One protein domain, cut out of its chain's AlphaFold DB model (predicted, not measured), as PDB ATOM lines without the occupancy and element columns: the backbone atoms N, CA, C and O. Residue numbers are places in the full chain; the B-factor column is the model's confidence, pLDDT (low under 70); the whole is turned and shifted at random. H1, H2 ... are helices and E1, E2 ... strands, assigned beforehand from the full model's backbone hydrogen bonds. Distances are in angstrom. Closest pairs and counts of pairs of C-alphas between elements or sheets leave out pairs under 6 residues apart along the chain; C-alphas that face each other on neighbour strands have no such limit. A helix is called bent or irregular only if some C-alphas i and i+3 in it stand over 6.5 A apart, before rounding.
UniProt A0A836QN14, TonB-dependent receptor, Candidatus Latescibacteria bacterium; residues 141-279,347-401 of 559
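This is residues 141 to 279 and 347 to 401 of the 559 residues of the protein "TonB-dependent receptor" of Candidatus Latescibacteria bacterium (UniProt A0A836QN14). A long, bent helix H2 makes the spine of this loose model, with H1 across the beginning of its first arm, H2a, and H3 folded back beside residues 202 to 210. H4 crosses H2b and H3, H5 packs on residues 194 to 201 of H2a, and the hairpin E1 and E2 reaches away from the spine. The printed part has 194 residues, with named elements in the order H1, H2, H3, E1, E2, H4, H5; the sheet E1 - E2 is antiparallel and the class is mostly helix. The radius of gyration of the C-alphas is 20.7 A, and the spans are 64 by 44 by 25 A.

H1, residues 155 to 164, comes first. H2, residues 187 to 223, was assigned as one helix by its hydrogen bonds but is bent, with C-alphas 211 and 214 7.3 A apart; its arms H2a, residues 187 to 211, and H2b, residues 214 to 223, are about perpendicular at 79 degrees. H1 touches residues 188 to 192 of H2a, the closest C-alphas being those of Ile 158 and Ala 189, 6.4 A. H3, residues 228 to 249, touches H2a at a shallow tilt of 17 degrees, opposite ways, closest at C-alphas 210 and 243, 7.0 A. H3 also touches H2b, closest at C-alphas 218 and 231, 4.9 A. E1, residues 259 to 265, and E2, residues 270 to 275, form a hairpin, with N 265 and O 270 2.8 A apart, within hydrogen-bond range. H4, residues 351 to 365, touches H2b at 87 degrees, about perpendicular, closest at C-alphas 217 and 359, 6.5 A. H5, residues 380 to 391, touches H2a, closest at C-alphas 197 and 391, 4.2 A. Every O i to N i+4 pair is within hydrogen-bond range in H1, H2b and H5; the counts are 18 of 21 in H2a, 13 of 18 in H3 and 5 of 11 in H4, where 9 of 12 O i to N i+3 pairs are within range.

H1 begins at C-alpha 155, (-27.874, -20.052, 11.592). H2a is 36.0 A long, H3 29.0 A and H4 22.6 A. H3 is only just irregular, with C-alphas 233 and 236 7.0 A apart, and H4 is irregular, with C-alphas 352 and 355 7.9 A apart. H5 ends at C-alpha 391, (-24.525, -17.182, 28.634).

The two C-alphas farthest apart, those of Ala 178 and Ser 227, are 64.3 A apart. Residues 280 to 346 are not printed, and C-alphas 279 and 347 are 42.5 A apart across the cut. The links H1 to H2 and H4 to H5 are long. The mean pLDDT of the printed part is 90.5; residues 172 to 173 are under 70.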
ATOM      1  N   ARG A 141     -20.401 -35.598  11.271       94.69
ATOM      2  CA  ARG A 141     -19.357 -34.899  10.529       94.69
ATOM      3  C   ARG A 141     -18.245 -34.470  11.477       94.69
ATOM      4  O   ARG A 141     -18.525 -33.925  12.543       94.69
ATOM      5  N   LEU A 142     -17.004 -34.719  11.071       93.88
ATOM      6  CA  LEU A 142     -15.807 -34.332  11.810       93.88
ATOM      7  C   LEU A 142     -15.087 -33.200  11.078       93.88
ATOM      8  O   LEU A 142     -15.086 -33.157   9.846       93.88
ATOM      9  N   ASP A 143     -14.457 -32.311  11.835       90.75
ATOM     10  CA  ASP A 143     -13.589 -31.275  11.295       90.75
ATOM     11  C   ASP A 143     -12.180 -31.814  10.963       90.75
ATOM     12  O   ASP A 143     -11.889 -33.009  11.055       90.75
ATOM     13  N   GLN A 144     -11.269 -30.919  10.568       87.31
ATOM     14  CA  GLN A 144      -9.893 -31.281  10.197       87.31
ATOM     15  C   GLN A 144      -9.052 -31.811  11.371       87.31
ATOM     16  O   GLN A 144      -8.010 -32.427  11.142       87.31
ATOM     17  N   THR A 145      -9.477 -31.562  12.610       88.00
ATOM     18  CA  THR A 145      -8.825 -32.036  13.838       88.00
ATOM     19  C   THR A 145      -9.404 -33.364  14.333       88.00
ATOM     20  O   THR A 145      -8.815 -34.001  15.205       88.00
ATOM     21  N   GLY A 146     -10.509 -33.820  13.731       89.81
ATOM     22  CA  GLY A 146     -11.241 -35.018  14.131       89.81
ATOM     23  C   GLY A 146     -12.323 -34.756  15.183       89.81
ATOM     24  O   GLY A 146     -12.874 -35.716  15.720       89.81
ATOM     25  N   GLU A 147     -12.638 -33.493  15.478       91.19
ATOM     26  CA  GLU A 147     -13.697 -33.112  16.413       91.19
ATOM     27  C   GLU A 147     -15.059 -33.058  15.707       91.19
ATOM     28  O   GLU A 147     -15.157 -32.674  14.541       91.19
ATOM     29  N   ALA A 148     -16.128 -33.458  16.399       94.19
ATOM     30  CA  ALA A 148     -17.470 -33.428  15.833       94.19
ATOM     31  C   ALA A 148     -17.947 -31.990  15.579       94.19
ATOM     32  O   ALA A 148     -17.814 -31.111  16.427       94.19
ATOM     33  N   MET A 149     -18.562 -31.770  14.422       95.88
ATOM     34  CA  MET A 149     -19.161 -30.495  14.041       95.88
ATOM     35  C   MET A 149     -20.646 -30.452  14.410       95.88
ATOM     36  O   MET A 149     -21.311 -31.483  14.525       95.88
ATOM     37  N   TYR A 150     -21.199 -29.250  14.551       97.19
ATOM     38  CA  TYR A 150     -22.595 -29.045  14.943       97.19
ATOM     39  C   TYR A 150     -23.365 -28.178  13.953       97.19
ATOM     40  O   TYR A 150     -22.789 -27.513  13.096       97.19
ATOM     41  N   ARG A 151     -24.691 -28.182  14.088       96.56
ATOM     42  CA  ARG A 151     -25.613 -27.278  13.392       96.56
ATOM     43  C   ARG A 151     -26.410 -26.486  14.424       96.56
ATOM     44  O   ARG A 151     -26.498 -26.879  15.585       96.56
ATOM     45  N   THR A 152     -26.937 -25.331  14.036       96.44
ATOM     46  CA  THR A 152     -27.526 -24.378  14.986       96.44
ATOM     47  C   THR A 152     -28.827 -23.772  14.468       96.44
ATOM     48  O   THR A 152     -28.885 -23.374  13.302       96.44
ATOM     49  N   PRO A 153     -29.858 -23.626  15.322       96.25
ATOM     50  CA  PRO A 153     -31.065 -22.893  14.956       96.25
ATOM     51  C   PRO A 153     -30.825 -21.373  14.865       96.25
ATOM     52  O   PRO A 153     -31.654 -20.649  14.320       96.25
ATOM     53  N   PHE A 154     -29.670 -20.875  15.322       95.94
ATOM     54  CA  PHE A 154     -29.238 -19.480  15.167       95.94
ATOM     55  C   PHE A 154     -28.512 -19.212  13.834       95.94
ATOM     56  O   PHE A 154     -27.963 -18.126  13.633       95.94
ATOM     57  N   ALA A 155     -28.526 -20.170  12.897       93.56
ATOM     58  CA  ALA A 155     -27.874 -20.052  11.592       93.56
ATOM     59  C   ALA A 155     -28.212 -18.757  10.819       93.56
ATOM     60  O   ALA A 155     -27.287 -18.196  10.226       93.56
ATOM     61  N   PRO A 156     -29.449 -18.208  10.849       93.94
ATOM     62  CA  PRO A 156     -29.740 -16.933  10.190       93.94
ATOM     63  C   PRO A 156     -28.877 -15.760  10.684       93.94
ATOM     64  O   PRO A 156     -28.475 -14.918   9.884       93.94
ATOM     65  N   VAL A 157     -28.534 -15.717  11.979       94.75
ATOM     66  CA  VAL A 157     -27.675 -14.662  12.554       94.75
ATOM     67  C   VAL A 157     -26.237 -14.822  12.070       94.75
ATOM     68  O   VAL A 157     -25.592 -13.852  11.673       94.75
ATOM     69  N   ILE A 158     -25.747 -16.063  12.031       92.94
ATOM     70  CA  ILE A 158     -24.412 -16.378  11.513       92.94
ATOM     71  C   ILE A 158     -24.314 -16.001  10.030       92.94
ATOM     72  O   ILE A 158     -23.344 -15.370   9.623       92.94
ATOM     73  N   GLN A 159     -25.331 -16.315   9.226       90.56
ATOM     74  CA  GLN A 159     -25.369 -15.958   7.805       90.56
ATOM     75  C   GLN A 159     -25.332 -14.442   7.581       90.56
ATOM     76  O   GLN A 159     -24.618 -13.978   6.692       90.56
ATOM     77  N   GLN A 160     -26.046 -13.658   8.397       91.38
ATOM     78  CA  GLN A 160     -25.973 -12.194   8.346       91.38
ATOM     79  C   GLN A 160     -24.561 -11.687   8.664       91.38
ATOM     80  O   GLN A 160     -24.046 -10.820   7.956       91.38
ATOM     81  N   GLN A 161     -23.915 -12.258   9.682       90.88
ATOM     82  CA  GLN A 161     -22.551 -11.893  10.059       90.88
ATOM     83  C   GLN A 161     -21.530 -12.264   8.971       90.88
ATOM     84  O   GLN A 161     -20.656 -11.461   8.647       90.88
ATOM     85  N   LEU A 162     -21.661 -13.444   8.362       89.75
ATOM     86  CA  LEU A 162     -20.830 -13.873   7.234       89.75
ATOM     87  C   LEU A 162     -20.994 -12.938   6.030       89.75
ATOM     88  O   LEU A 162     -19.997 -12.493   5.459       89.75
ATOM     89  N   ALA A 163     -22.235 -12.575   5.691       90.06
ATOM     90  CA  ALA A 163     -22.527 -11.645   4.605       90.06
ATOM     91  C   ALA A 163     -21.918 -10.256   4.857       90.06
ATOM     92  O   ALA A 163     -21.331  -9.673   3.946       90.06
ATOM     93  N   ALA A 164     -21.990  -9.752   6.094       91.00
ATOM     94  CA  ALA A 164     -21.369  -8.484   6.484       91.00
ATOM     95  C   ALA A 164     -19.835  -8.502   6.346       91.00
ATOM     96  O   ALA A 164     -19.228  -7.466   6.075       91.00
ATOM     97  N   LEU A 165     -19.213  -9.674   6.493       88.81
ATOM     98  CA  LEU A 165     -17.772  -9.876   6.330       88.81
ATOM     99  C   LEU A 165     -17.363 -10.255   4.895       88.81
ATOM    100  O   LEU A 165     -16.174 -10.392   4.620       88.81
ATOM    101  N   GLY A 166     -18.320 -10.424   3.975       88.88
ATOM    102  CA  GLY A 166     -18.054 -10.872   2.605       88.88
ATOM    103  C   GLY A 166     -17.569 -12.325   2.512       88.88
ATOM    104  O   GLY A 166     -16.894 -12.685   1.549       88.88
ATOM    105  N   ILE A 167     -17.891 -13.155   3.509       85.81
ATOM    106  CA  ILE A 167     -17.488 -14.563   3.598       85.81
ATOM    107  C   ILE A 167     -18.659 -15.447   3.158       85.81
ATOM    108  O   ILE A 167     -19.811 -15.194   3.501       85.81
ATOM    109  N   SER A 168     -18.366 -16.504   2.397       83.62
ATOM    110  CA  SER A 168     -19.342 -17.538   2.031       83.62
ATOM    111  C   SER A 168     -19.029 -18.853   2.759       83.62
ATOM    112  O   SER A 168     -17.847 -19.202   2.848       83.62
ATOM    113  N   PRO A 169     -20.043 -19.598   3.252       82.06
ATOM    114  CA  PRO A 169     -19.845 -20.939   3.806       82.06
ATOM    115  C   PRO A 169     -19.085 -21.859   2.839       82.06
ATOM    116  O   PRO A 169     -19.308 -21.809   1.628       82.06
ATOM    117  N   GLY A 170     -18.165 -22.673   3.361       78.25
ATOM    118  CA  GLY A 170     -17.276 -23.525   2.559       78.25
ATOM    119  C   GLY A 170     -16.130 -22.788   1.846       78.25
ATOM    120  O   GLY A 170     -15.389 -23.407   1.080       78.25
ATOM    121  N   GLY A 171     -15.966 -21.481   2.074       75.81
ATOM    122  CA  GLY A 171     -14.832 -20.707   1.571       75.81
ATOM    123  C   GLY A 171     -13.496 -21.083   2.240       75.81
ATOM    124  O   GLY A 171     -13.478 -21.584   3.366       75.81
ATOM    125  N   PRO A 172     -12.350 -20.841   1.577       69.06
ATOM    126  CA  PRO A 172     -11.038 -21.163   2.131       69.06
ATOM    127  C   PRO A 172     -10.759 -20.376   3.421       69.06
ATOM    128  O   PRO A 172     -10.965 -19.165   3.473       69.06
ATOM    129  N   GLY A 173     -10.240 -21.066   4.441       65.62
ATOM    130  CA  GLY A 173      -9.877 -20.467   5.731       65.62
ATOM    131  C   GLY A 173     -11.036 -20.303   6.719       65.62
ATOM    132  O   GLY A 173     -10.848 -19.640   7.735       65.62
ATOM    133  N   TYR A 174     -12.204 -20.893   6.439       72.62
ATOM    134  CA  TYR A 174     -13.383 -20.826   7.300       72.62
ATOM    135  C   TYR A 174     -13.838 -22.220   7.755       72.62
ATOM    136  O   TYR A 174     -13.776 -23.167   6.972       72.62
ATOM    137  N   SER A 175     -14.285 -22.360   9.010       79.19
ATOM    138  CA  SER A 175     -14.637 -23.666   9.600       79.19
ATOM    139  C   SER A 175     -16.137 -23.981   9.605       79.19
ATOM    140  O   SER A 175     -16.569 -24.968  10.202       79.19
ATOM    141  N   ILE A 176     -16.919 -23.166   8.889       86.44
ATOM    142  CA  ILE A 176     -18.314 -23.439   8.527       86.44
ATOM    143  C   ILE A 176     -18.360 -23.947   7.092       86.44
ATOM    144  O   ILE A 176     -17.922 -23.247   6.172       86.44
ATOM    145  N   ASP A 177     -18.905 -25.142   6.892       88.50
ATOM    146  CA  ASP A 177     -18.997 -25.752   5.569       88.50
ATOM    147  C   ASP A 177     -20.280 -25.384   4.805       88.50
ATOM    148  O   ASP A 177     -21.151 -24.659   5.289       88.50
ATOM    149  N   ALA A 178     -20.377 -25.868   3.565       86.38
ATOM    150  CA  ALA A 178     -21.486 -25.560   2.665       86.38
ATOM    151  C   ALA A 178     -22.839 -26.149   3.110       86.38
ATOM    152  O   ALA A 178     -23.877 -25.614   2.723       86.38
ATOM    153  N   ASP A 179     -22.839 -27.199   3.936       88.00
ATOM    154  CA  ASP A 179     -24.060 -27.823   4.467       88.00
ATOM    155  C   ASP A 179     -24.465 -27.225   5.829       88.00
ATOM    156  O   ASP A 179     -25.426 -27.678   6.463       88.00
ATOM    157  N   GLY A 180     -23.740 -26.196   6.284       90.62
ATOM    158  CA  GLY A 180     -24.009 -25.458   7.511       90.62
ATOM    159  C   GLY A 180     -23.470 -26.119   8.778       90.62
ATOM    160  O   GLY A 180     -23.915 -25.752   9.866       90.62
ATOM    161  N   TYR A 181     -22.545 -27.077   8.667       95.06
ATOM    162  CA  TYR A 181     -21.830 -27.603   9.828       95.06
ATOM    163  C   TYR A 181     -20.755 -26.633  10.292       95.06
ATOM    164  O   TYR A 181     -20.067 -26.016   9.481       95.06
ATOM    165  N   ILE A 182     -20.594 -26.537  11.607       95.38
ATOM    166  CA  ILE A 182     -19.739 -25.567  12.283       95.38
ATOM    167  C   ILE A 182     -18.762 -26.312  13.198       95.38
ATOM    168  O   ILE A 182     -19.181 -27.171  13.976       95.38
ATOM    169  N   ALA A 183     -17.469 -25.991  13.122       94.75
ATOM    170  CA  ALA A 183     -16.475 -26.499  14.070       94.75
ATOM    171  C   ALA A 183     -16.665 -25.892  15.475       94.75
ATOM    172  O   ALA A 183     -17.091 -24.742  15.615       94.75
ATOM    173  N   MET A 184     -16.317 -26.638  16.530       93.56
ATOM    174  CA  MET A 184     -16.563 -26.237  17.929       93.56
ATOM    175  C   MET A 184     -15.894 -24.920  18.332       93.56
ATOM    176  O   MET A 184     -16.415 -24.203  19.182       93.56
ATOM    177  N   SER A 185     -14.778 -24.580  17.690       91.56
ATOM    178  CA  SER A 185     -14.010 -23.360  17.963       91.56
ATOM    179  C   SER A 185     -14.099 -22.317  16.836       91.56
ATOM    180  O   SER A 185     -13.213 -21.471  16.719       91.56
ATOM    181  N   ASP A 186     -15.137 -22.358  15.984       93.19
ATOM    182  CA  ASP A 186     -15.308 -21.362  14.915       93.19
ATOM    183  C   ASP A 186     -15.488 -19.941  15.498       93.19
ATOM    184  O   ASP A 186     -16.444 -19.708  16.244       93.19
ATOM    185  N   PRO A 187     -14.618 -18.968  15.164       91.81
ATOM    186  CA  PRO A 187     -14.599 -17.665  15.828       91.81
ATOM    187  C   PRO A 187     -15.798 -16.764  15.495       91.81
ATOM    188  O   PRO A 187     -16.173 -15.936  16.327       91.81
ATOM    189  N   ILE A 188     -16.428 -16.889  14.315       92.06
ATOM    190  CA  ILE A 188     -17.675 -16.146  14.045       92.06
ATOM    191  C   ILE A 188     -18.818 -16.792  14.808       92.06
ATOM    192  O   ILE A 188     -19.602 -16.069  15.419       92.06
ATOM    193  N   ALA A 189     -18.926 -18.121  14.796       94.81
ATOM    194  CA  ALA A 189     -20.015 -18.793  15.487       94.81
ATOM    195  C   ALA A 189     -19.962 -18.546  17.000       94.81
ATOM    196  O   ALA A 189     -20.955 -18.090  17.562       94.81
ATOM    197  N   THR A 190     -18.812 -18.742  17.652       96.00
ATOM    198  CA  THR A 190     -18.661 -18.461  19.093       96.00
ATOM    199  C   THR A 190     -18.833 -16.973  19.408       96.00
ATOM    200  O   THR A 190     -19.436 -16.625  20.422       96.00
ATOM    201  N   GLY A 191     -18.410 -16.078  18.509       95.31
ATOM    202  CA  GLY A 191     -18.679 -14.643  18.610       95.31
ATOM    203  C   GLY A 191     -20.173 -14.298  18.545       95.31
ATOM    204  O   GLY A 191     -20.655 -13.489  19.338       95.31
ATOM    205  N   VAL A 192     -20.930 -14.938  17.648       95.06
ATOM    206  CA  VAL A 192     -22.394 -14.801  17.559       95.06
ATOM    207  C   VAL A 192     -23.066 -15.356  18.813       95.06
ATOM    208  O   VAL A 192     -23.932 -14.687  19.378       95.06
ATOM    209  N   MET A 193     -22.642 -16.529  19.292       97.12
ATOM    210  CA  MET A 193     -23.140 -17.112  20.543       97.12
ATOM    211  C   MET A 193     -22.909 -16.173  21.724       97.12
ATOM    212  O   MET A 193     -23.837 -15.914  22.486       97.12
ATOM    213  N   TRP A 194     -21.712 -15.591  21.844       97.56
ATOM    214  CA  TRP A 194     -21.429 -14.590  22.869       97.56
ATOM    215  C   TRP A 194     -22.311 -13.351  22.713       97.56
ATOM    216  O   TRP A 194     -22.867 -12.866  23.694       97.56
ATOM    217  N   GLY A 195     -22.500 -12.854  21.489       96.00
ATOM    218  CA  GLY A 195     -23.383 -11.721  21.214       96.00
ATOM    219  C   GLY A 195     -24.830 -11.958  21.664       96.00
ATOM    220  O   GLY A 195     -25.448 -11.065  22.246       96.00
ATOM    221  N   ILE A 196     -25.351 -13.166  21.444       96.06
ATOM    222  CA  ILE A 196     -26.688 -13.575  21.894       96.06
ATOM    223  C   ILE A 196     -26.704 -13.755  23.417       96.06
ATOM    224  O   ILE A 196     -27.563 -13.189  24.093       96.06
ATOM    225  N   GLY A 197     -25.736 -14.493  23.964       96.44
ATOM    226  CA  GLY A 197     -25.621 -14.786  25.390       96.44
ATOM    227  C   GLY A 197     -25.484 -13.525  26.238       96.44
ATOM    228  O   GLY A 197     -26.259 -13.333  27.171       96.44
ATOM    229  N   ARG A 198     -24.587 -12.602  25.869       95.75
ATOM    230  CA  ARG A 198     -24.430 -11.314  26.565       95.75
ATOM    231  C   ARG A 198     -25.720 -10.493  26.527       95.75
ATOM    232  O   ARG A 198     -26.063  -9.855  27.516       95.75
ATOM    233  N   GLY A 199     -26.442 -10.511  25.401       95.00
ATOM    234  CA  GLY A 199     -27.708  -9.796  25.247       95.00
ATOM    235  C   GLY A 199     -28.796 -10.366  26.154       95.00
ATOM    236  O   GLY A 199     -29.493  -9.608  26.823       95.00
ATOM    237  N   ALA A 200     -28.890 -11.697  26.229       94.62
ATOM    238  CA  ALA A 200     -29.811 -12.392  27.122       94.62
ATOM    239  C   ALA A 200     -29.506 -12.102  28.599       94.62
ATOM    240  O   ALA A 200     -30.419 -11.762  29.352       94.62
ATOM    241  N   VAL A 201     -28.228 -12.160  28.997       95.44
ATOM    242  CA  VAL A 201     -27.800 -11.817  30.362       95.44
ATOM    243  C   VAL A 201     -28.167 -10.376  30.687       95.44
ATOM    244  O   VAL A 201     -28.798 -10.139  31.708       95.44
ATOM    245  N   LEU A 202     -27.832  -9.411  29.825       94.81
ATOM    246  CA  LEU A 202     -28.142  -7.996  30.061       94.81
ATOM    247  C   LEU A 202     -29.650  -7.750  30.198       94.81
ATOM    248  O   LEU A 202     -30.068  -7.031  31.103       94.81
ATOM    249  N   ALA A 203     -30.466  -8.374  29.344       92.69
ATOM    250  CA  ALA A 203     -31.920  -8.235  29.387       92.69
ATOM    251  C   ALA A 203     -32.536  -8.762  30.697       92.69
ATOM    252  O   ALA A 203     -33.551  -8.233  31.145       92.69
ATOM    253  N   GLN A 204     -31.928  -9.779  31.317       90.25
ATOM    254  CA  GLN A 204     -32.373 -10.324  32.602       90.25
ATOM    255  C   GLN A 204     -31.751  -9.601  33.804       90.25
ATOM    256  O   GLN A 204     -32.426  -9.372  34.807       90.25
ATOM    257  N   PHE A 205     -30.474  -9.235  33.713       89.75
ATOM    258  CA  PHE A 205     -29.695  -8.700  34.823       89.75
ATOM    259  C   PHE A 205     -29.996  -7.226  35.098       89.75
ATOM    260  O   PHE A 205     -30.166  -6.860  36.257       89.75
ATOM    261  N   LEU A 206     -30.108  -6.382  34.063       90.75
ATOM    262  CA  LEU A 206     -30.266  -4.933  34.249       90.75
ATOM    263  C   LEU A 206     -31.536  -4.545  35.029       90.75
ATOM    264  O   LEU A 206     -31.404  -3.755  35.962       90.75
ATOM    265  N   PRO A 207     -32.735  -5.105  34.749       91.56
ATOM    266  CA  PRO A 207     -33.932  -4.764  35.522       91.56
ATOM    267  C   PRO A 207     -33.834  -5.183  36.995       91.56
ATOM    268  O   PRO A 207     -34.327  -4.488  37.879       91.56
ATOM    269  N   GLY A 208     -33.187  -6.320  37.277       88.88
ATOM    270  CA  GLY A 208     -32.943  -6.769  38.648       88.88
ATOM    271  C   GLY A 208     -31.927  -5.883  39.367       88.88
ATOM    272  O   GLY A 208     -32.139  -5.509  40.521       88.88
ATOM    273  N   LEU A 209     -30.857  -5.500  38.665       87.56
ATOM    274  CA  LEU A 209     -29.833  -4.599  39.176       87.56
ATOM    275  C   LEU A 209     -30.425  -3.224  39.506       87.56
ATOM    276  O   LEU A 209     -30.147  -2.702  40.579       87.56
ATOM    277  N   GLU A 210     -31.291  -2.669  38.654       90.94
ATOM    278  CA  GLU A 210     -31.942  -1.368  38.871       90.94
ATOM    279  C   GLU A 210     -32.650  -1.265  40.231       90.94
ATOM    280  O   GLU A 210     -32.570  -0.233  40.899       90.94
ATOM    281  N   LEU A 211     -33.274  -2.354  40.688       89.50
ATOM    282  CA  LEU A 211     -34.002  -2.394  41.957       89.50
ATOM    283  C   LEU A 211     -33.091  -2.375  43.190       89.50
ATOM    284  O   LEU A 211     -33.476  -1.848  44.234       89.50
ATOM    285  N   ILE A 212     -31.904  -2.975  43.096       87.38
ATOM    286  CA  ILE A 212     -31.000  -3.171  44.242       87.38
ATOM    287  C   ILE A 212     -29.849  -2.163  44.267       87.38
ATOM    288  O   ILE A 212     -29.290  -1.875  45.329       87.38
ATOM    289  N   LEU A 213     -29.506  -1.604  43.109       88.12
ATOM    290  CA  LEU A 213     -28.317  -0.790  42.904       88.12
ATOM    291  C   LEU A 213     -28.257   0.469  43.784       88.12
ATOM    292  O   LEU A 213     -27.193   0.708  44.359       88.12
ATOM    293  N   PRO A 214     -29.347   1.243  43.990       90.50
ATOM    294  CA  PRO A 214     -29.307   2.374  44.916       90.50
ATOM    295  C   PRO A 214     -28.908   1.953  46.338       90.50
ATOM    296  O   PRO A 214     -28.111   2.630  46.979       90.50
ATOM    297  N   GLY A 215     -29.400   0.803  46.814       88.56
ATOM    298  CA  GLY A 215     -29.058   0.278  48.137       88.56
ATOM    299  C   GLY A 215     -27.585  -0.116  48.256       88.56
ATOM    300  O   GLY A 215     -26.942   0.225  49.249       88.56
ATOM    301  N   LEU A 216     -27.039  -0.771  47.225       83.62
ATOM    302  CA  LEU A 216     -25.618  -1.134  47.156       83.62
ATOM    303  C   LEU A 216     -24.720   0.110  47.165       83.62
ATOM    304  O   LEU A 216     -23.756   0.175  47.926       83.62
ATOM    305  N   ILE A 217     -25.072   1.132  46.379       87.06
ATOM    306  CA  ILE A 217     -24.325   2.393  46.326       87.06
ATOM    307  C   ILE A 217     -24.394   3.128  47.667       87.06
ATOM    308  O   ILE A 217     -23.365   3.584  48.162       87.06
ATOM    309  N   THR A 218     -25.568   3.213  48.304       89.00
ATOM    310  CA  THR A 218     -25.690   3.824  49.636       89.00
ATOM    311  C   THR A 218     -24.779   3.132  50.652       89.00
ATOM    312  O   THR A 218     -24.080   3.812  51.400       89.00
ATOM    313  N   GLN A 219     -24.735   1.795  50.665       84.12
ATOM    314  CA  GLN A 219     -23.853   1.041  51.563       84.12
ATOM    315  C   GLN A 219     -22.370   1.313  51.279       84.12
ATOM    316  O   GLN A 219     -21.606   1.556  52.214       84.12
ATOM    317  N   ALA A 220     -21.976   1.337  50.003       79.88
ATOM    318  CA  ALA A 220     -20.604   1.625  49.598       79.88
ATOM    319  C   ALA A 220     -20.163   3.048  49.997       79.88
ATOM    320  O   ALA A 220     -19.076   3.228  50.542       79.88
ATOM    321  N   LEU A 221     -21.019   4.056  49.801       84.25
ATOM    322  CA  LEU A 221     -20.742   5.443  50.199       84.25
ATOM    323  C   LEU A 221     -20.637   5.600  51.723       84.25
ATOM    324  O   LEU A 221     -19.735   6.284  52.211       84.25
ATOM    325  N   VAL A 222     -21.514   4.942  52.488       87.00
ATOM    326  CA  VAL A 222     -21.435   4.940  53.959       87.00
ATOM    327  C   VAL A 222     -20.136   4.294  54.439       87.00
ATOM    328  O   VAL A 222     -19.488   4.826  55.342       87.00
ATOM    329  N   ALA A 223     -19.699   3.201  53.809       81.69
ATOM    330  CA  ALA A 223     -18.413   2.571  54.112       81.69
ATOM    331  C   ALA A 223     -17.213   3.495  53.822       81.69
ATOM    332  O   ALA A 223     -16.183   3.395  54.487       81.69
ATOM    333  N   GLN A 224     -17.359   4.438  52.887       81.81
ATOM    334  CA  GLN A 224     -16.368   5.478  52.584       81.81
ATOM    335  C   GLN A 224     -16.469   6.721  53.492       81.81
ATOM    336  O   GLN A 224     -15.716   7.677  53.312       81.81
ATOM    337  N   GLY A 225     -17.364   6.718  54.485       86.94
ATOM    338  CA  GLY A 225     -17.512   7.796  55.465       86.94
ATOM    339  C   GLY A 225     -18.506   8.896  55.079       86.94
ATOM    340  O   GLY A 225     -18.558   9.921  55.761       86.94
ATOM    341  N   VAL A 226     -19.306   8.705  54.024       90.06
ATOM    342  CA  VAL A 226     -20.442   9.587  53.703       90.06
ATOM    343  C   VAL A 226     -21.565   9.351  54.718       90.06
ATOM    344  O   VAL A 226     -21.804   8.219  55.139       90.06
ATOM    345  N   SER A 227     -22.265  10.409  55.145       94.38
ATOM    346  CA  SER A 227     -23.401  10.250  56.062       94.38
ATOM    347  C   SER A 227     -24.505   9.406  55.408       94.38
ATOM    348  O   SER A 227     -24.689   9.450  54.193       94.38
ATOM    349  N   ALA A 228     -25.260   8.632  56.193       91.00
ATOM    350  CA  ALA A 228     -26.324   7.783  55.642       91.00
ATOM    351  C   ALA A 228     -27.411   8.591  54.904       91.00
ATOM    352  O   ALA A 228     -27.982   8.104  53.932       91.00
ATOM    353  N   GLU A 229     -27.669   9.826  55.344       91.69
ATOM    354  CA  GLU A 229     -28.628  10.740  54.718       91.69
ATOM    355  C   GLU A 229     -28.112  11.251  53.364       91.69
ATOM    356  O   GLU A 229     -28.810  11.145  52.353       91.69
ATOM    357  N   ASP A 230     -26.854  11.699  53.311       91.75
ATOM    358  CA  ASP A 230     -26.231  12.157  52.066       91.75
ATOM    359  C   ASP A 230     -26.072  10.998  51.070       91.75
ATOM    360  O   ASP A 230     -26.402  11.139  49.891       91.75
ATOM    361  N   ALA A 231     -25.653   9.819  51.539       89.19
ATOM    362  CA  ALA A 231     -25.494   8.619  50.722       89.19
ATOM    363  C   ALA A 231     -26.822   8.145  50.109       89.19
ATOM    364  O   ALA A 231     -26.857   7.751  48.942       89.19
ATOM    365  N   ALA A 232     -27.924   8.214  50.862       90.94
ATOM    366  CA  ALA A 232     -29.255   7.889  50.355       90.94
ATOM    367  C   ALA A 232     -29.750   8.905  49.310       90.94
ATOM    368  O   ALA A 232     -30.465   8.532  48.381       90.94
ATOM    369  N   SER A 233     -29.353  10.177  49.427       92.06
ATOM    370  CA  SER A 233     -29.727  11.224  48.465       92.06
ATOM    371  C   SER A 233     -28.958  11.143  47.136       92.06
ATOM    372  O   SER A 233     -29.522  11.435  46.082       92.06
ATOM    373  N   LEU A 234     -27.689  10.717  47.170       87.88
ATOM    374  CA  LEU A 234     -26.804  10.643  46.000       87.88
ATOM    375  C   LEU A 234     -26.962   9.340  45.202       87.88
ATOM    376  O   LEU A 234     -26.786   9.337  43.980       87.88
ATOM    377  N   ALA A 235     -27.306   8.241  45.879       89.94
ATOM    378  CA  ALA A 235     -27.326   6.908  45.286       89.94
ATOM    379  C   ALA A 235     -28.251   6.745  44.061       89.94
ATOM    380  O   ALA A 235     -27.814   6.102  43.109       89.94
ATOM    381  N   PRO A 236     -29.469   7.324  43.992       91.75
ATOM    382  CA  PRO A 236     -30.334   7.159  42.820       91.75
ATOM    383  C   PRO A 236     -29.731   7.712  41.520       91.75
ATOM    384  O   PRO A 236     -29.829   7.078  40.473       91.75
ATOM    385  N   ALA A 237     -29.074   8.875  41.581       89.38
ATOM    386  CA  ALA A 237     -28.452   9.491  40.407       89.38
ATOM    387  C   ALA A 237     -27.211   8.710  39.945       89.38
ATOM    388  O   ALA A 237     -27.009   8.521  38.746       89.38
ATOM    389  N   GLN A 238     -26.407   8.214  40.891       88.31
ATOM    390  CA  GLN A 238     -25.261   7.354  40.584       88.31
ATOM    391  C   GLN A 238     -25.700   5.988  40.039       88.31
ATOM    392  O   GLN A 238     -25.100   5.493  39.091       88.31
ATOM    393  N   ALA A 239     -26.782   5.413  40.574       90.38
ATOM    394  CA  ALA A 239     -27.359   4.168  40.076       90.38
ATOM    395  C   ALA A 239     -27.789   4.298  38.609       90.38
ATOM    396  O   ALA A 239     -27.450   3.440  37.796       90.38
ATOM    397  N   ALA A 240     -28.469   5.392  38.251       90.88
ATOM    398  CA  ALA A 240     -28.873   5.652  36.871       90.88
ATOM    399  C   ALA A 240     -27.667   5.750  35.917       90.88
ATOM    400  O   ALA A 240     -27.669   5.113  34.865       90.88
ATOM    401  N   ALA A 241     -26.615   6.478  36.309       89.81
ATOM    402  CA  ALA A 241     -25.395   6.602  35.508       89.81
ATOM    403  C   ALA A 241     -24.683   5.249  35.313       89.81
ATOM    404  O   ALA A 241     -24.237   4.925  34.213       89.81
ATOM    405  N   VAL A 242     -24.623   4.422  36.363       90.25
ATOM    406  CA  VAL A 242     -24.023   3.083  36.282       90.25
ATOM    407  C   VAL A 242     -24.848   2.152  35.393       90.25
ATOM    408  O   VAL A 242     -24.263   1.433  34.588       90.25
ATOM    409  N   LEU A 243     -26.180   2.172  35.480       91.62
ATOM    410  CA  LEU A 243     -27.049   1.357  34.617       91.62
ATOM    411  C   LEU A 243     -26.925   1.734  33.139       91.62
ATOM    412  O   LEU A 243     -26.967   0.851  32.284       91.62
ATOM    413  N   GLU A 244     -26.745   3.019  32.836       91.88
ATOM    414  CA  GLU A 244     -26.510   3.492  31.470       91.88
ATOM    415  C   GLU A 244     -25.152   3.014  30.931       91.88
ATOM    416  O   GLU A 244     -25.032   2.613  29.771       91.88
ATOM    417  N   LYS A 245     -24.125   3.012  31.785       92.06
ATOM    418  CA  LYS A 245     -22.737   2.766  31.385       92.06
ATOM    419  C   LYS A 245     -22.315   1.302  31.413       92.06
ATOM    420  O   LYS A 245     -21.568   0.873  30.533       92.06
ATOM    421  N   LEU A 246     -22.796   0.514  32.372       91.00
ATOM    422  CA  LEU A 246     -22.425  -0.892  32.557       91.00
ATOM    423  C   LEU A 246     -22.551  -1.743  31.274       91.00
ATOM    424  O   LEU A 246     -21.609  -2.479  30.982       91.00
ATOM    425  N   PRO A 247     -23.620  -1.634  30.454       93.38
ATOM    426  CA  PRO A 247     -23.729  -2.407  29.215       93.38
ATOM    427  C   PRO A 247     -22.593  -2.153  28.221       93.38
ATOM    428  O   PRO A 247     -22.256  -3.045  27.443       93.38
ATOM    429  N   SER A 248     -21.992  -0.958  28.243       92.69
ATOM    430  CA  SER A 248     -20.867  -0.610  27.366       92.69
ATOM    431  C   SER A 248     -19.542  -1.238  27.809       92.69
ATOM    432  O   SER A 248     -18.652  -1.418  26.981       92.69
ATOM    433  N   LEU A 249     -19.429  -1.626  29.088       92.81
ATOM    434  CA  LEU A 249     -18.257  -2.317  29.632       92.81
ATOM    435  C   LEU A 249     -18.274  -3.824  29.360       92.81
ATOM    436  O   LEU A 249     -17.253  -4.486  29.527       92.81
ATOM    437  N   VAL A 250     -19.414  -4.377  28.933       95.50
ATOM    438  CA  VAL A 250     -19.523  -5.777  28.514       95.50
ATOM    439  C   VAL A 250     -19.011  -5.910  27.078       95.50
ATOM    440  O   VAL A 250     -19.665  -5.406  26.157       95.50
ATOM    441  N   PRO A 251     -17.889  -6.616  26.842       94.81
ATOM    442  CA  PRO A 251     -17.263  -6.671  25.527       94.81
ATOM    443  C   PRO A 251     -18.229  -7.163  24.449       94.81
ATOM    444  O   PRO A 251     -18.903  -8.181  24.605       94.81
ATOM    445  N   THR A 252     -18.286  -6.465  23.316       93.50
ATOM    446  CA  THR A 252     -19.095  -6.886  22.161       93.50
ATOM    447  C   THR A 252     -18.456  -8.042  21.395       93.50
ATOM    448  O   THR A 252     -19.149  -8.744  20.665       93.50
ATOM    449  N   GLN A 253     -17.145  -8.234  21.551       89.94
ATOM    450  CA  GLN A 253     -16.364  -9.319  20.965       89.94
ATOM    451  C   GLN A 253     -15.399  -9.871  22.012       89.94
ATOM    452  O   GLN A 253     -14.826  -9.113  22.794       89.94
ATOM    453  N   LEU A 254     -15.208 -11.186  21.995       93.19
ATOM    454  CA  LEU A 254     -14.237 -11.893  22.819       93.19
ATOM    455  C   LEU A 254     -13.465 -12.865  21.932       93.19
ATOM    456  O   LEU A 254     -14.041 -13.523  21.069       93.19
ATOM    457  N   ALA A 255     -12.156 -12.938  22.150       91.44
ATOM    458  CA  ALA A 255     -11.291 -13.909  21.498       91.44
ATOM    459  C   ALA A 255     -11.099 -15.145  22.389       91.44
ATOM    460  O   ALA A 255     -11.323 -15.094  23.600       91.44
ATOM    461  N   GLY A 256     -10.656 -16.248  21.783       91.06
ATOM    462  CA  GLY A 256     -10.310 -17.474  22.511       91.06
ATOM    463  C   GLY A 256     -11.509 -18.237  23.076       91.06
ATOM    464  O   GLY A 256     -11.326 -19.048  23.976       91.06
ATOM    465  N   LEU A 257     -12.719 -17.974  22.577       95.44
ATOM    466  CA  LEU A 257     -13.902 -18.743  22.946       95.44
ATOM    467  C   LEU A 257     -13.901 -20.104  22.240       95.44
ATOM    468  O   LEU A 257     -13.560 -20.197  21.060       95.44
ATOM    469  N   SER A 258     -14.358 -21.126  22.953       94.62
ATOM    470  CA  SER A 258     -14.663 -22.454  22.425       94.62
ATOM    471  C   SER A 258     -16.015 -22.920  22.953       94.62
ATOM    472  O   SER A 258     -16.612 -22.287  23.832       94.62
ATOM    473  N   ASN A 259     -16.493 -24.031  22.408       96.75
ATOM    474  CA  ASN A 259     -17.720 -24.669  22.849       96.75
ATOM    475  C   ASN A 259     -17.448 -25.961  23.622       96.75
ATOM    476  O   ASN A 259     -16.400 -26.584  23.479       96.75
ATOM    477  N   THR A 260     -18.440 -26.367  24.407       96.50
ATOM    478  CA  THR A 260     -18.535 -27.679  25.048       96.50
ATOM    479  C   THR A 260     -19.865 -28.336  24.680       96.50
ATOM    480  O   THR A 260     -20.767 -27.691  24.130       96.50
ATOM    481  N   THR A 261     -20.002 -29.627  24.966       97.19
ATOM    482  CA  THR A 261     -21.186 -30.416  24.626       97.19
ATOM    483  C   THR A 261     -21.781 -31.105  25.840       97.19
ATOM    484  O   THR A 261     -21.068 -31.722  26.623       97.19
ATOM    485  N   HIS A 262     -23.108 -31.099  25.943       95.69
ATOM    486  CA  HIS A 262     -23.827 -31.811  26.998       95.69
ATOM    487  C   HIS A 262     -24.973 -32.639  26.423       95.69
ATOM    488  O   HIS A 262     -25.590 -32.275  25.418       95.69
ATOM    489  N   ARG A 263     -25.258 -33.781  27.053       93.56
ATOM    490  CA  ARG A 263     -26.364 -34.657  26.658       93.56
ATOM    491  C   ARG A 263     -27.640 -34.206  27.354       93.56
ATOM    492  O   ARG A 263     -27.629 -33.910  28.546       93.56
ATOM    493  N   PHE A 264     -28.736 -34.142  26.604       93.00
ATOM    494  CA  PHE A 264     -30.047 -33.884  27.184       93.00
ATOM    495  C   PHE A 264     -30.558 -35.129  27.916       93.00
ATOM    496  O   PHE A 264     -30.591 -36.222  27.351       93.00
ATOM    497  N   ASN A 265     -30.979 -34.958  29.163       89.06
ATOM    498  CA  ASN A 265     -31.501 -36.011  30.014       89.06
ATOM    499  C   ASN A 265     -33.033 -35.970  30.009       89.06
ATOM    500  O   ASN A 265     -33.661 -35.033  30.506       89.06
ATOM    501  N   LEU A 266     -33.645 -37.013  29.444       84.44
ATOM    502  CA  LEU A 266     -35.099 -37.097  29.282       84.44
ATOM    503  C   LEU A 266     -35.860 -37.239  30.607       84.44
ATOM    504  O   LEU A 266     -37.056 -36.958  30.637       84.44
ATOM    505  N   GLN A 267     -35.203 -37.677  31.685       81.12
ATOM    506  CA  GLN A 267     -35.847 -37.860  32.988       81.12
ATOM    507  C   GLN A 267     -35.905 -36.551  33.768       81.12
ATOM    508  O   GLN A 267     -36.952 -36.190  34.303       81.12
ATOM    509  N   THR A 268     -34.784 -35.831  33.831       86.81
ATOM    510  CA  THR A 268     -34.683 -34.565  34.573       86.81
ATOM    511  C   THR A 268     -35.104 -33.358  33.741       86.81
ATOM    512  O   THR A 268     -35.284 -32.276  34.297       86.81
ATOM    513  N   LEU A 269     -35.258 -33.529  32.421       85.94
ATOM    514  CA  LEU A 269     -35.462 -32.449  31.453       85.94
ATOM    515  C   LEU A 269     -34.382 -31.363  31.577       85.94
ATOM    516  O   LEU A 269     -34.651 -30.172  31.431       85.94
ATOM    517  N   SER A 270     -33.150 -31.792  31.848       90.06
ATOM    518  CA  SER A 270     -31.968 -30.944  31.990       90.06
ATOM    519  C   SER A 270     -30.803 -31.509  31.186       90.06
ATOM    520  O   SER A 270     -30.921 -32.551  30.549       90.06
ATOM    521  N   PHE A 271     -29.664 -30.828  31.216       92.88
ATOM    522  CA  PHE A 271     -28.424 -31.341  30.644       92.88
ATOM    523  C   PHE A 271     -27.579 -32.035  31.705       92.88
ATOM    524  O   PHE A 271     -27.494 -31.554  32.839       92.88
ATOM    525  N   ASP A 272     -26.970 -33.157  31.330       90.38
ATOM    526  CA  ASP A 272     -25.960 -33.811  32.154       90.38
ATOM    527  C   ASP A 272     -24.708 -32.921  32.233       90.38
ATOM    528  O   ASP A 272     -24.354 -32.237  31.273       90.38
ATOM    529  N   GLN A 273     -24.029 -32.921  33.382       81.88
ATOM    530  CA  GLN A 273     -22.857 -32.062  33.623       81.88
ATOM    531  C   GLN A 273     -21.601 -32.536  32.874       81.88
ATOM    532  O   GLN A 273     -20.638 -31.788  32.729       81.88
ATOM    533  N   GLU A 274     -21.596 -33.783  32.408       86.19
ATOM    534  CA  GLU A 274     -20.460 -34.374  31.713       86.19
ATOM    535  C   GLU A 274     -20.404 -33.944  30.245       86.19
ATOM    536  O   GLU A 274     -21.428 -33.691  29.600       86.19
ATOM    537  N   VAL A 275     -19.182 -33.890  29.710       87.00
ATOM    538  CA  VAL A 275     -18.958 -33.615  28.290       87.00
ATOM    539  C   VAL A 275     -19.437 -34.805  27.467       87.00
ATOM    540  O   VAL A 275     -18.968 -35.934  27.633       87.00
ATOM    541  N   ALA A 276     -20.363 -34.556  26.548       88.19
ATOM    542  CA  ALA A 276     -20.990 -35.600  25.753       88.19
ATOM    543  C   ALA A 276     -20.346 -35.729  24.369       88.19
ATOM    544  O   ALA A 276     -20.348 -34.795  23.571       88.19
ATOM    545  N   GLN A 277     -19.862 -36.925  24.036       87.31
ATOM    546  CA  GLN A 277     -19.342 -37.220  22.700       87.31
ATOM    547  C   GLN A 277     -20.440 -37.766  21.784       87.31
ATOM    548  O   GLN A 277     -21.216 -38.645  22.176       87.31
ATOM    549  N   ALA A 278     -20.471 -37.276  20.545       90.12
ATOM    550  CA  ALA A 278     -21.265 -37.879  19.486       90.12
ATOM    551  C   ALA A 278     -20.576 -39.144  18.964       90.12
ATOM    552  O   ALA A 278     -19.352 -39.200  18.838       90.12
ATOM    553  N   ARG A 279     -21.366 -40.175  18.669       88.81
ATOM    554  CA  ARG A 279     -20.865 -41.455  18.158       88.81
ATOM    555  C   ARG A 279     -21.776 -41.935  17.056       88.81
ATOM    556  O   ARG A 279     -22.984 -41.999  17.283       88.81
ATOM    557  N   ALA A 347     -11.269  -3.112  31.726       95.12
ATOM    558  CA  ALA A 347     -12.248  -2.038  31.596       95.12
ATOM    559  C   ALA A 347     -12.443  -1.269  32.914       95.12
ATOM    560  O   ALA A 347     -12.540  -0.047  32.903       95.12
ATOM    561  N   LEU A 348     -12.469  -1.964  34.052       94.25
ATOM    562  CA  LEU A 348     -12.692  -1.355  35.369       94.25
ATOM    563  C   LEU A 348     -11.434  -0.704  35.961       94.25
ATOM    564  O   LEU A 348     -11.548   0.103  36.879       94.25
ATOM    565  N   ALA A 349     -10.248  -1.023  35.436       94.12
ATOM    566  CA  ALA A 349      -9.011  -0.322  35.773       94.12
ATOM    567  C   ALA A 349      -8.907   1.064  35.110       94.12
ATOM    568  O   ALA A 349      -8.086   1.880  35.534       94.12
ATOM    569  N   ASP A 350      -9.716   1.334  34.079       94.69
ATOM    570  CA  ASP A 350      -9.792   2.651  33.451       94.69
ATOM    571  C   ASP A 350     -10.418   3.663  34.433       94.69
ATOM    572  O   ASP A 350     -11.553   3.452  34.878       94.69
ATOM    573  N   PRO A 351      -9.723   4.766  34.781       93.00
ATOM    574  CA  PRO A 351     -10.257   5.798  35.665       93.00
ATOM    575  C   PRO A 351     -11.590   6.381  35.199       93.00
ATOM    576  O   PRO A 351     -12.386   6.804  36.042       93.00
ATOM    577  N   ASP A 352     -11.857   6.376  33.889       92.25
ATOM    578  CA  ASP A 352     -13.129   6.845  33.358       92.25
ATOM    579  C   ASP A 352     -14.291   5.991  33.872       92.25
ATOM    580  O   ASP A 352     -15.389   6.519  33.969       92.25
ATOM    581  N   ASN A 353     -14.071   4.732  34.276       92.75
ATOM    582  CA  ASN A 353     -15.083   3.772  34.741       92.75
ATOM    583  C   ASN A 353     -15.161   3.616  36.272       92.75
ATOM    584  O   ASN A 353     -15.751   2.650  36.762       92.75
ATOM    585  N   ALA A 354     -14.586   4.549  37.041       88.00
ATOM    586  CA  ALA A 354     -14.515   4.470  38.506       88.00
ATOM    587  C   ALA A 354     -15.888   4.362  39.206       88.00
ATOM    588  O   ALA A 354     -16.018   3.713  40.243       88.00
ATOM    589  N   ASP A 355     -16.917   4.974  38.624       83.88
ATOM    590  CA  ASP A 355     -18.316   4.892  39.050       83.88
ATOM    591  C   ASP A 355     -18.876   3.466  38.959       83.88
ATOM    592  O   ASP A 355     -19.511   2.982  39.897       83.88
ATOM    593  N   VAL A 356     -18.591   2.760  37.862       89.12
ATOM    594  CA  VAL A 356     -18.992   1.357  37.693       89.12
ATOM    595  C   VAL A 356     -18.105   0.430  38.526       89.12
ATOM    596  O   VAL A 356     -18.612  -0.513  39.129       89.12
ATOM    597  N   ALA A 357     -16.804   0.716  38.633       88.38
ATOM    598  CA  ALA A 357     -15.869  -0.055  39.454       88.38
ATOM    599  C   ALA A 357     -16.265  -0.077  40.937       88.38
ATOM    600  O   ALA A 357     -16.165  -1.123  41.576       88.38
ATOM    601  N   LEU A 358     -16.786   1.036  41.465       81.25
ATOM    602  CA  LEU A 358     -17.330   1.100  42.823       81.25
ATOM    603  C   LEU A 358     -18.479   0.103  43.035       81.25
ATOM    604  O   LEU A 358     -18.542  -0.570  44.061       81.25
ATOM    605  N   VAL A 359     -19.385   0.012  42.063       80.88
ATOM    606  CA  VAL A 359     -20.539  -0.891  42.118       80.88
ATOM    607  C   VAL A 359     -20.111  -2.338  41.953       80.88
ATOM    608  O   VAL A 359     -20.576  -3.198  42.697       80.88
ATOM    609  N   VAL A 360     -19.209  -2.612  41.009       87.81
ATOM    610  CA  VAL A 360     -18.682  -3.963  40.809       87.81
ATOM    611  C   VAL A 360     -17.961  -4.429  42.065       87.81
ATOM    612  O   VAL A 360     -18.223  -5.535  42.499       87.81
ATOM    613  N   ALA A 361     -17.162  -3.590  42.730       87.12
ATOM    614  CA  ALA A 361     -16.516  -3.951  43.995       87.12
ATOM    615  C   ALA A 361     -17.508  -4.380  45.096       87.12
ATOM    616  O   ALA A 361     -17.165  -5.216  45.924       87.12
ATOM    617  N   ALA A 362     -18.742  -3.865  45.098       82.69
ATOM    618  CA  ALA A 362     -19.770  -4.297  46.047       82.69
ATOM    619  C   ALA A 362     -20.288  -5.724  45.775       82.69
ATOM    620  O   ALA A 362     -20.827  -6.353  46.686       82.69
ATOM    621  N   LEU A 363     -20.109  -6.253  44.555       87.81
ATOM    622  CA  LEU A 363     -20.477  -7.630  44.207       87.81
ATOM    623  C   LEU A 363     -19.606  -8.678  44.910       87.81
ATOM    624  O   LEU A 363     -20.065  -9.804  45.040       87.81
ATOM    625  N   ASP A 364     -18.434  -8.305  45.434       89.38
ATOM    626  CA  ASP A 364     -17.557  -9.172  46.247       89.38
ATOM    627  C   ASP A 364     -18.275  -9.720  47.504       89.38
ATOM    628  O   ASP A 364     -17.959 -10.786  48.029       89.38
ATOM    629  N   GLY A 365     -19.309  -9.009  47.981       84.69
ATOM    630  CA  GLY A 365     -20.201  -9.466  49.054       84.69
ATOM    631  C   GLY A 365     -21.314 -10.426  48.608       84.69
ATOM    632  O   GLY A 365     -22.042 -10.954  49.450       84.69
ATOM    633  N   GLY A 366     -21.454 -10.662  47.303       86.94
ATOM    634  CA  GLY A 366     -22.472 -11.503  46.685       86.94
ATOM    635  C   GLY A 366     -23.814 -10.807  46.461       86.94
ATOM    636  O   GLY A 366     -24.153  -9.797  47.077       86.94
ATOM    637  N   LEU A 367     -24.621 -11.400  45.584       85.19
ATOM    638  CA  LEU A 367     -26.014 -11.030  45.344       85.19
ATOM    639  C   LEU A 367     -26.906 -12.251  45.616       85.19
ATOM    640  O   LEU A 367     -26.852 -13.221  44.851       85.19
ATOM    641  N   PRO A 368     -27.744 -12.230  46.670       85.12
ATOM    642  CA  PRO A 368     -28.581 -13.369  47.033       85.12
ATOM    643  C   PRO A 368     -29.413 -13.898  45.859       85.12
ATOM    644  O   PRO A 368     -30.181 -13.161  45.243       85.12
ATOM    645  N   GLY A 369     -29.266 -15.192  45.560       83.31
ATOM    646  CA  GLY A 369     -29.972 -15.862  44.462       83.31
ATOM    647  C   GLY A 369     -29.406 -15.605  43.060       83.31
ATOM    648  O   GLY A 369     -29.955 -16.138  42.099       83.31
ATOM    649  N   VAL A 370     -28.326 -14.827  42.936       86.31
ATOM    650  CA  VAL A 370     -27.677 -14.496  41.657       86.31
ATOM    651  C   VAL A 370     -26.228 -14.985  41.635       86.31
ATOM    652  O   VAL A 370     -25.863 -15.755  40.749       86.31
ATOM    653  N   VAL A 371     -25.408 -14.576  42.608       90.50
ATOM    654  CA  VAL A 371     -23.999 -14.982  42.729       90.50
ATOM    655  C   VAL A 371     -23.571 -14.971  44.196       90.50
ATOM    656  O   VAL A 371     -23.949 -14.074  44.950       90.50
ATOM    657  N   GLU A 372     -22.810 -15.976  44.619       91.88
ATOM    658  CA  GLU A 372     -22.189 -15.993  45.947       91.88
ATOM    659  C   GLU A 372     -20.907 -15.158  45.911       91.88
ATOM    660  O   GLU A 372     -20.097 -15.329  45.005       91.88
ATOM    661  N   GLY A 373     -20.740 -14.253  46.877       89.19
ATOM    662  CA  GLY A 373     -19.520 -13.458  47.011       89.19
ATOM    663  C   GLY A 373     -18.442 -14.226  47.757       89.19
ATOM    664  O   GLY A 373     -18.753 -15.008  48.663       89.19
ATOM    665  N   ASN A 374     -17.180 -14.006  47.397       89.00
ATOM    666  CA  ASN A 374     -16.056 -14.707  48.018       89.00
ATOM    667  C   ASN A 374     -15.177 -13.828  48.929       89.00
ATOM    668  O   ASN A 374     -14.324 -14.373  49.638       89.00
ATOM    669  N   GLY A 375     -15.407 -12.512  48.973       87.44
ATOM    670  CA  GLY A 375     -14.691 -11.587  49.853       87.44
ATOM    671  C   GLY A 375     -13.199 -11.460  49.531       87.44
ATOM    672  O   GLY A 375     -12.392 -11.253  50.445       87.44
ATOM    673  N   ASN A 376     -12.808 -11.646  48.268       88.06
ATOM    674  CA  ASN A 376     -11.417 -11.581  47.824       88.06
ATOM    675  C   ASN A 376     -10.915 -10.135  47.616       88.06
ATOM    676  O   ASN A 376      -9.717  -9.927  47.400       88.06
ATOM    677  N   GLY A 377     -11.807  -9.143  47.725       84.44
ATOM    678  CA  GLY A 377     -11.518  -7.724  47.545       84.44
ATOM    679  C   GLY A 377     -11.773  -7.192  46.130       84.44
ATOM    680  O   GLY A 377     -11.413  -6.048  45.846       84.44
ATOM    681  N   SER A 378     -12.365  -7.984  45.237       89.56
ATOM    682  CA  SER A 378     -12.702  -7.623  43.861       89.56
ATOM    683  C   SER A 378     -14.019  -8.280  43.468       89.56
ATOM    684  O   SER A 378     -14.137  -9.484  43.572       89.56
ATOM    685  N   GLY A 379     -14.959  -7.518  42.902       91.12
ATOM    686  CA  GLY A 379     -16.197  -8.094  42.358       91.12
ATOM    687  C   GLY A 379     -16.135  -8.507  40.881       91.12
ATOM    688  O   GLY A 379     -17.170  -8.725  40.241       91.12
ATOM    689  N   VAL A 380     -14.937  -8.503  40.278       95.06
ATOM    690  CA  VAL A 380     -14.748  -8.821  38.852       95.06
ATOM    691  C   VAL A 380     -15.141 -10.262  38.561       95.06
ATOM    692  O   VAL A 380     -15.762 -10.533  37.531       95.06
ATOM    693  N   ASP A 381     -14.787 -11.195  39.436       94.69
ATOM    694  CA  ASP A 381     -15.094 -12.606  39.263       94.69
ATOM    695  C   ASP A 381     -16.569 -12.922  39.529       94.69
ATOM    696  O   ASP A 381     -17.134 -13.747  38.809       94.69
ATOM    697  N   GLU A 382     -17.253 -12.203  40.418       94.88
ATOM    698  CA  GLU A 382     -18.708 -12.294  40.564       94.88
ATOM    699  C   GLU A 382     -19.426 -11.764  39.324       94.88
ATOM    700  O   GLU A 382     -20.311 -12.438  38.792       94.88
ATOM    701  N   LEU A 383     -19.013 -10.605  38.793       94.38
ATOM    702  CA  LEU A 383     -19.561 -10.092  37.535       94.38
ATOM    703  C   LEU A 383     -19.302 -11.071  36.381       94.38
ATOM    704  O   LEU A 383     -20.198 -11.357  35.587       94.38
ATOM    705  N   THR A 384     -18.096 -11.636  36.312       96.81
ATOM    706  CA  THR A 384     -17.744 -12.674  35.336       96.81
ATOM    707  C   THR A 384     -18.659 -13.887  35.486       96.81
ATOM    708  O   THR A 384     -19.215 -14.362  34.498       96.81
ATOM    709  N   THR A 385     -18.891 -14.346  36.716       95.81
ATOM    710  CA  THR A 385     -19.745 -15.497  37.027       95.81
ATOM    711  C   THR A 385     -21.199 -15.257  36.627       95.81
ATOM    712  O   THR A 385     -21.823 -16.156  36.061       95.81
ATOM    713  N   ILE A 386     -21.740 -14.053  36.832       94.69
ATOM    714  CA  ILE A 386     -23.097 -13.685  36.387       94.69
ATOM    715  C   ILE A 386     -23.235 -13.870  34.870       94.69
ATOM    716  O   ILE A 386     -24.163 -14.527  34.397       94.69
ATOM    717  N   PHE A 387     -22.287 -13.340  34.096       96.62
ATOM    718  CA  PHE A 387     -22.336 -13.432  32.637       96.62
ATOM    719  C   PHE A 387     -22.048 -14.837  32.114       96.62
ATOM    720  O   PHE A 387     -22.745 -15.300  31.212       96.62
ATOM    721  N   VAL A 388     -21.065 -15.532  32.686       96.94
ATOM    722  CA  VAL A 388     -20.730 -16.909  32.307       96.94
ATOM    723  C   VAL A 388     -21.905 -17.838  32.601       96.94
ATOM    724  O   VAL A 388     -22.326 -18.579  31.718       96.94
ATOM    725  N   SER A 389     -22.486 -17.767  33.802       93.38
ATOM    726  CA  SER A 389     -23.590 -18.647  34.205       93.38
ATOM    727  C   SER A 389     -24.872 -18.415  33.406       93.38
ATOM    728  O   SER A 389     -25.618 -19.367  33.189       93.38
ATOM    729  N   GLY A 390     -25.129 -17.194  32.931       93.25
ATOM    730  CA  GLY A 390     -26.270 -16.926  32.058       93.25
ATOM    731  C   GLY A 390     -26.009 -17.280  30.589       93.25
ATOM    732  O   GLY A 390     -26.854 -17.911  29.958       93.25
ATOM    733  N   ALA A 391     -24.838 -16.936  30.041       96.00
ATOM    734  CA  ALA A 391     -24.525 -17.182  28.634       96.00
ATOM    735  C   ALA A 391     -24.242 -18.664  28.337       96.00
ATOM    736  O   ALA A 391     -24.761 -19.199  27.359       96.00
ATOM    737  N   ALA A 392     -23.468 -19.352  29.184       95.31
ATOM    738  CA  ALA A 392     -23.059 -20.744  28.966       95.31
ATOM    739  C   ALA A 392     -24.188 -21.769  29.197       95.31
ATOM    740  O   ALA A 392     -24.017 -22.943  28.895       95.31
ATOM    741  N   ARG A 393     -25.353 -21.348  29.711       93.12
ATOM    742  CA  ARG A 393     -26.536 -22.216  29.882       93.12
ATOM    743  C   ARG A 393     -27.463 -22.248  28.669       93.12
ATOM    744  O   ARG A 393     -28.382 -23.063  28.637       93.12
ATOM    745  N   ILE A 394     -27.260 -21.366  27.693       95.44
ATOM    746  CA  ILE A 394     -28.086 -21.324  26.485       95.44
ATOM    747  C   ILE A 394     -27.593 -22.416  25.525       95.44
ATOM    748  O   ILE A 394     -26.417 -22.400  25.157       95.44
ATOM    749  N   PRO A 395     -28.457 -23.345  25.075       96.50
ATOM    750  CA  PRO A 395     -28.082 -24.277  24.025       96.50
ATOM    751  C   PRO A 395     -28.001 -23.513  22.701       96.50
ATOM    752  O   PRO A 395     -28.995 -22.964  22.216       96.50
ATOM    753  N   PHE A 396     -26.816 -23.479  22.102       97.06
ATOM    754  CA  PHE A 396     -26.549 -22.760  20.857       97.06
ATOM    755  C   PHE A 396     -26.469 -23.658  19.628       97.06
ATOM    756  O   PHE A 396     -26.508 -23.148  18.509       97.06
ATOM    757  N   GLY A 397     -26.392 -24.972  19.794       96.94
ATOM    758  CA  GLY A 397     -26.502 -25.888  18.671       96.94
ATOM    759  C   GLY A 397     -26.707 -27.332  19.082       96.94
ATOM    760  O   GLY A 397     -26.871 -27.657  20.260       96.94
ATOM    761  N   THR A 398     -26.665 -28.194  18.078       97.69
ATOM    762  CA  THR A 398     -26.771 -29.639  18.212       97.69
ATOM    763  C   THR A 398     -25.731 -30.297  17.320       97.69
ATOM    764  O   THR A 398     -25.606 -29.977  16.135       97.69
ATOM    765  N   VAL A 399     -24.954 -31.209  17.898       97.44
ATOM    766  CA  VAL A 399     -24.071 -32.098  17.146       97.44
ATOM    767  C   VAL A 399     -24.969 -33.100  16.441       97.44
ATOM    768  O   VAL A 399     -25.399 -34.077  17.048       97.44
ATOM    769  N   SER A 400     -25.316 -32.810  15.190       94.50
ATOM    770  CA  SER A 400     -26.363 -33.526  14.456       94.50
ATOM    771  C   SER A 400     -25.777 -34.426  13.376       94.50
ATOM    772  O   SER A 400     -24.902 -33.983  12.622       94.50
ATOM    773  N   PRO A 401     -26.278 -35.662  13.211       95.06
ATOM    774  CA  PRO A 401     -25.810 -36.525  12.141       95.06
ATOM    775  C   PRO A 401     -26.231 -35.979  10.775       95.06
ATOM    776  O   PRO A 401     -27.183 -35.197  10.656       95.06
TER     777      PRO A 401